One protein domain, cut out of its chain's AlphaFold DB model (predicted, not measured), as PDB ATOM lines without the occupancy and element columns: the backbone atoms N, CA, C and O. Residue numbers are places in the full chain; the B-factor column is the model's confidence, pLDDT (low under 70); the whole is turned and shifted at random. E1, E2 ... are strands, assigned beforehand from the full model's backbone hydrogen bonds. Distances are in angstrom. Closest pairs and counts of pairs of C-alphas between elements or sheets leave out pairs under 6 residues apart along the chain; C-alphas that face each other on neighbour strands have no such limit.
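Overview. This is residues 3 to 50 of the 61 residues of an uncharacterized protein of Brucella lupini (UniProt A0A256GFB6). Two small three-stranded sheets make a sandwich, their strands crossed; they come together at E3 and E4 and part towards E1 and E6. Each is an antiparallel meander, each strand the neighbour of the one before: E1 E2 E3, then E4 E5 E6. The printed part has 48 residues, no named helix and the class all strand; it is compact, with radius of gyration of the C-alphas 9.8 A and spans of 29 by 19 by 18 A.

Along the chain. E1, residues 3 to 5, begins at C-alpha 3 (253.567, 183.951, 263.173) and measures 6.7 A. E2 is residues 9 to 13, 13.5 A; E3 20 to 23, 9.9 A; E4 31 to 33, 6.7 A; E5 37 to 42, 16.4 A. E6, 45 to 50, 16.7 A, ends at C-alpha 50 (264.356, 173.179, 263.782).

Arrangement. Within hydrogen-bond range are N 4 and O 11 in hairpin E1 and E2, 2.9 A; N 10 and O 22 in E2 and E3, N 32 and O 39 in E4 and E5, N 38 and O 49 in E5 and E6, each 2.8 A. The sheets' strands stand at 68 degrees. The closest C-alphas of E3 and E4, Leu 22 and Ser 33, are 4.9 A apart. E1 and E6 are apart.

Size, cuts and confidence. The C-alphas farthest apart, Gly 16 and Lys 27, are 29.8 A apart. The printed part has no cut and no long link; residue 27 has pLDDT under 70.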
ATOM      1  N   VAL A   3     253.005 183.624 261.854       91.69
ATOM      2  CA  VAL A   3     253.567 183.951 263.173       91.69
ATOM      3  C   VAL A   3     252.698 184.988 263.869       91.69
ATOM      4  O   VAL A   3     252.272 185.961 263.251       91.69
ATOM      5  N   ARG A   4     252.446 184.773 265.161       93.25
ATOM      6  CA  ARG A   4     251.761 185.710 266.056       93.25
ATOM      7  C   ARG A   4     252.637 185.957 267.279       93.25
ATOM      8  O   ARG A   4     253.075 184.997 267.905       93.25
ATOM      9  N   LEU A   5     252.896 187.221 267.603       91.56
ATOM     10  CA  LEU A   5     253.725 187.622 268.741       91.56
ATOM     11  C   LEU A   5     252.834 188.116 269.883       91.56
ATOM     12  O   LEU A   5     251.920 188.901 269.649       91.56
ATOM     13  N   PHE A   6     253.125 187.668 271.102       90.62
ATOM     14  CA  PHE A   6     252.380 188.017 272.317       90.62
ATOM     15  C   PHE A   6     253.241 188.764 273.348       90.62
ATOM     16  O   PHE A   6     252.790 189.027 274.455       90.62
ATOM     17  N   GLY A   7     254.477 189.121 272.988       85.88
ATOM     18  CA  GLY A   7     255.455 189.730 273.890       85.88
ATOM     19  C   GLY A   7     256.339 188.669 274.537       85.88
ATOM     20  O   GLY A   7     257.489 188.507 274.132       85.88
ATOM     21  N   ASP A   8     255.794 187.898 275.479       89.50
ATOM     22  CA  ASP A   8     256.523 186.845 276.204       89.50
ATOM     23  C   ASP A   8     256.650 185.527 275.424       89.50
ATOM     24  O   ASP A   8     257.468 184.676 275.766       89.50
ATOM     25  N   ARG A   9     255.861 185.356 274.359       91.19
ATOM     26  CA  ARG A   9     255.828 184.147 273.527       91.19
ATOM     27  C   ARG A   9     255.443 184.443 272.081       91.19
ATOM     28  O   ARG A   9     254.857 185.484 271.774       91.19
ATOM     29  N   ALA A  10     255.736 183.496 271.202       93.31
ATOM     30  CA  ALA A  10     255.382 183.514 269.792       93.31
ATOM     31  C   ALA A  10     254.655 182.223 269.415       93.31
ATOM     32  O   ALA A  10     255.118 181.136 269.740       93.31
ATOM     33  N   SER A  11     253.545 182.334 268.693       94.56
ATOM     34  CA  SER A  11     252.827 181.184 268.142       94.56
ATOM     35  C   SER A  11     253.130 181.058 266.656       94.56
ATOM     36  O   SER A  11     252.938 182.014 265.895       94.56
ATOM     37  N   VAL A  12     253.635 179.896 266.240       93.56
ATOM     38  CA  VAL A  12     254.144 179.658 264.886       93.56
ATOM     39  C   VAL A  12     253.439 178.476 264.238       93.56
ATOM     40  O   VAL A  12     253.522 177.353 264.720       93.56
ATOM     41  N   SER A  13     252.801 178.706 263.090       93.44
ATOM     42  CA  SER A  13     252.259 177.648 262.233       93.44
ATOM     43  C   SER A  13     253.089 177.519 260.957       93.44
ATOM     44  O   SER A  13     253.265 178.472 260.185       93.44
ATOM     45  N   VAL A  14     253.594 176.313 260.712       89.38
ATOM     46  CA  VAL A  14     254.373 175.975 259.516       89.38
ATOM     47  C   VAL A  14     253.494 175.147 258.586       89.38
ATOM     48  O   VAL A  14     252.945 174.131 258.997       89.38
ATOM     49  N   ASN A  15     253.361 175.583 257.331       89.56
ATOM     50  CA  ASN A  15     252.584 174.902 256.285       89.56
ATOM     51  C   ASN A  15     251.120 174.590 256.659       89.56
ATOM     52  O   ASN A  15     250.567 173.603 256.195       89.56
ATOM     53  N   GLY A  16     250.492 175.419 257.501       87.44
ATOM     54  CA  GLY A  16     249.098 175.224 257.923       87.44
ATOM     55  C   GLY A  16     248.904 174.148 258.996       87.44
ATOM     56  O   GLY A  16     247.771 173.881 259.382       87.44
ATOM     57  N   ASN A  17     249.989 173.562 259.513       90.56
ATOM     58  CA  ASN A  17     249.926 172.648 260.649       90.56
ATOM     59  C   ASN A  17     249.540 173.380 261.943       90.56
ATOM     60  O   ASN A  17     249.602 174.614 262.021       90.56
ATOM     61  N   ALA A  18     249.200 172.598 262.972       92.56
ATOM     62  CA  ALA A  18     248.939 173.100 264.316       92.56
ATOM     63  C   ALA A  18     250.033 174.079 264.766       92.56
ATOM     64  O   ALA A  18     251.228 173.841 264.561       92.56
ATOM     65  N   ALA A  19     249.605 175.204 265.339       93.06
ATOM     66  CA  ALA A  19     250.526 176.222 265.805       93.06
ATOM     67  C   ALA A  19     251.333 175.704 267.003       93.06
ATOM     68  O   ALA A  19     250.813 174.996 267.865       93.06
ATOM     69  N   ILE A  20     252.610 176.061 267.030       92.75
ATOM     70  CA  ILE A  20     253.548 175.727 268.092       92.75
ATOM     71  C   ILE A  20     253.827 177.012 268.855       92.75
ATOM     72  O   ILE A  20     254.295 177.991 268.269       92.75
ATOM     73  N   ASP A  21     253.563 176.994 270.154       93.75
ATOM     74  CA  ASP A  21     253.920 178.099 271.029       93.75
ATOM     75  C   ASP A  21     255.379 177.976 271.470       93.75
ATOM     76  O   ASP A  21     255.831 176.942 271.971       93.75
ATOM     77  N   LEU A  22     256.122 179.054 271.257       93.38
ATOM     78  CA  LEU A  22     257.517 179.204 271.618       93.38
ATOM     79  C   LEU A  22     257.639 180.322 272.655       93.38
ATOM     80  O   LEU A  22     257.297 181.466 272.346       93.38
ATOM     81  N   PRO A  23     258.124 180.039 273.871       92.75
ATOM     82  CA  PRO A  23     258.400 181.085 274.843       92.75
ATOM     83  C   PRO A  23     259.598 181.929 274.399       92.75
ATOM     84  O   PRO A  23     260.501 181.436 273.718       92.75
ATOM     85  N   SER A  24     259.600 183.203 274.782       91.19
ATOM     86  CA  SER A  24     260.727 184.112 274.591       91.19
ATOM     87  C   SER A  24     261.911 183.634 275.423       91.19
ATOM     88  O   SER A  24     261.779 183.342 276.612       91.19
ATOM     89  N   ILE A  25     263.074 183.549 274.788       87.88
ATOM     90  CA  ILE A  25     264.337 183.208 275.425       87.88
ATOM     91  C   ILE A  25     265.328 184.360 275.236       87.88
ATOM     92  O   ILE A  25     265.482 184.918 274.151       87.88
ATOM     93  N   GLY A  26     266.023 184.721 276.314       78.56
ATOM     94  CA  GLY A  26     266.940 185.861 276.330       78.56
ATOM     95  C   GLY A  26     266.273 187.181 276.730       78.56
ATOM     96  O   GLY A  26     265.115 187.220 277.133       78.56
ATOM     97  N   LYS A  27     267.046 188.273 276.686       68.38
ATOM     98  CA  LYS A  27     266.639 189.575 277.247       68.38
ATOM     99  C   LYS A  27     265.914 190.490 276.259       68.38
ATOM    100  O   LYS A  27     265.199 191.384 276.687       68.38
ATOM    101  N   GLU A  28     266.103 190.284 274.959       73.06
ATOM    102  CA  GLU A  28     265.639 191.226 273.929       73.06
ATOM    103  C   GLU A  28     264.246 190.905 273.367       73.06
ATOM    104  O   GLU A  28     263.716 191.686 272.586       73.06
ATOM    105  N   GLY A  29     263.631 189.771 273.729       75.25
ATOM    106  CA  GLY A  29     262.323 189.385 273.177       75.25
ATOM    107  C   GLY A  29     262.349 189.061 271.678       75.25
ATOM    108  O   GLY A  29     261.313 189.026 271.027       75.25
ATOM    109  N   THR A  30     263.534 188.848 271.109       88.12
ATOM    110  CA  THR A  30     263.751 188.612 269.674       88.12
ATOM    111  C   THR A  30     263.988 187.144 269.338       88.12
ATOM    112  O   THR A  30     263.972 186.766 268.169       88.12
ATOM    113  N   THR A  31     264.208 186.301 270.347       90.88
ATOM    114  CA  THR A  31     264.427 184.864 270.180       90.88
ATOM    115  C   THR A  31     263.360 184.109 270.956       90.88
ATOM    116  O   THR A  31     263.150 184.376 272.130       90.88
ATOM    117  N   TYR A  32     262.701 183.154 270.310       92.44
ATOM    118  CA  TYR A  32     261.682 182.303 270.911       92.44
ATOM    119  C   TYR A  32     262.050 180.846 270.671       92.44
ATOM    120  O   TYR A  32     262.372 180.473 269.543       92.44
ATOM    121  N   SER A  33     262.027 180.003 271.698       91.56
ATOM    122  CA  SER A  33     262.408 178.598 271.545       91.56
ATOM    123  C   SER A  33     261.787 177.708 272.607       91.56
ATOM    124  O   SER A  33     261.710 178.079 273.770       91.56
ATOM    125  N   ASN A  34     261.413 176.494 272.215       90.06
ATOM    126  CA  ASN A  34     260.991 175.427 273.128       90.06
ATOM    127  C   ASN A  34     262.055 174.310 273.244       90.06
ATOM    128  O   ASN A  34     261.744 173.187 273.638       90.06
ATOM    129  N   GLY A  35     263.293 174.582 272.815       85.81
ATOM    130  CA  GLY A  35     264.404 173.623 272.791       85.81
ATOM    131  C   GLY A  35     264.446 172.694 271.569       85.81
ATOM    132  O   GLY A  35     265.498 172.124 271.285       85.81
ATOM    133  N   ARG A  36     263.353 172.557 270.805       89.06
ATOM    134  CA  ARG A  36     263.323 171.801 269.534       89.06
ATOM    135  C   ARG A  36     263.183 172.720 268.333       89.06
ATOM    136  O   ARG A  36     263.829 172.509 267.314       89.06
ATOM    137  N   GLN A  37     262.337 173.731 268.439       91.81
ATOM    138  CA  GLN A  37     262.158 174.754 267.426       91.81
ATOM    139  C   GLN A  37     262.598 176.100 267.976       91.81
ATOM    140  O   GLN A  37     262.377 176.407 269.147       91.81
ATOM    141  N   THR A  38     263.205 176.900 267.109       92.31
ATOM    142  CA  THR A  38     263.702 178.229 267.437       92.31
ATOM    143  C   THR A  38     263.274 179.202 266.351       92.31
ATOM    144  O   THR A  38     263.521 178.992 265.165       92.31
ATOM    145  N   LEU A  39     262.638 180.282 266.776       92.06
ATOM    146  CA  LEU A  39     262.303 181.440 265.970       92.06
ATOM    147  C   LEU A  39     263.209 182.590 266.404       92.06
ATOM    148  O   LEU A  39     263.240 182.940 267.581       92.06
ATOM    149  N   THR A  40     263.905 183.209 265.460       91.62
ATOM    150  CA  THR A  40     264.736 184.387 265.724       91.62
ATOM    151  C   THR A  40     264.304 185.529 264.814       91.62
ATOM    152  O   THR A  40     264.119 185.334 263.613       91.62
ATOM    153  N   ILE A  41     264.144 186.720 265.380       89.81
ATOM    154  CA  ILE A  41     263.753 187.939 264.674       89.81
ATOM    155  C   ILE A  41     264.859 188.974 264.871       89.81
ATOM    156  O   ILE A  41     264.926 189.633 265.902       89.81
ATOM    157  N   ILE A  42     265.742 189.118 263.884       86.75
ATOM    158  CA  ILE A  42     266.864 190.067 263.932       86.75
ATOM    159  C   ILE A  42     266.663 191.087 262.821       86.75
ATOM    160  O   ILE A  42     266.559 190.711 261.658       86.75
ATOM    161  N   GLN A  43     266.607 192.377 263.166       85.25
ATOM    162  CA  GLN A  43     266.511 193.479 262.193       85.25
ATOM    163  C   GLN A  43     265.352 193.308 261.186       85.25
ATOM    164  O   GLN A  43     265.507 193.518 259.986       85.25
ATOM    165  N   GLY A  44     264.188 192.851 261.661       83.88
ATOM    166  CA  GLY A  44     263.014 192.598 260.813       83.88
ATOM    167  C   GLY A  44     263.118 191.351 259.927       83.88
ATOM    168  O   GLY A  44     262.167 191.026 259.218       83.88
ATOM    169  N   ARG A  45     264.232 190.611 259.980       87.75
ATOM    170  CA  ARG A  45     264.364 189.305 259.336       87.75
ATOM    171  C   ARG A  45     263.953 188.205 260.287       87.75
ATOM    172  O   ARG A  45     264.470 188.082 261.394       87.75
ATOM    173  N   LEU A  46     263.051 187.372 259.793       89.75
ATOM    174  CA  LEU A  46     262.582 186.192 260.485       89.75
ATOM    175  C   LEU A  46     263.407 184.983 260.047       89.75
ATOM    176  O   LEU A  46     263.493 184.685 258.858       89.75
ATOM    177  N   SER A  47     263.969 184.269 261.018       90.00
ATOM    178  CA  SER A  47     264.654 182.992 260.819       90.00
ATOM    179  C   SER A  47     263.958 181.895 261.614       90.00
ATOM    180  O   SER A  47     263.667 182.063 262.798       90.00
ATOM    181  N   TRP A  48     263.695 180.767 260.957       90.50
ATOM    182  CA  TRP A  48     263.093 179.585 261.566       90.50
ATOM    183  C   TRP A  48     264.088 178.431 261.543       90.50
ATOM    184  O   TRP A  48     264.545 178.020 260.477       90.50
ATOM    185  N   GLY A  49     264.411 177.908 262.721       89.44
ATOM    186  CA  GLY A  49     265.278 176.757 262.904       89.44
ATOM    187  C   GLY A  49     264.533 175.616 263.580       89.44
ATOM    188  O   GLY A  49     263.836 175.808 264.573       89.44
ATOM    189  N   VAL A  50     264.721 174.404 263.070       87.31
ATOM    190  CA  VAL A  50     264.356 173.179 263.782       87.31
ATOM    191  C   VAL A  50     265.662 172.558 264.251       87.31
ATOM    192  O   VAL A  50     266.436 172.033 263.452       87.31
TER     193      VAL A  50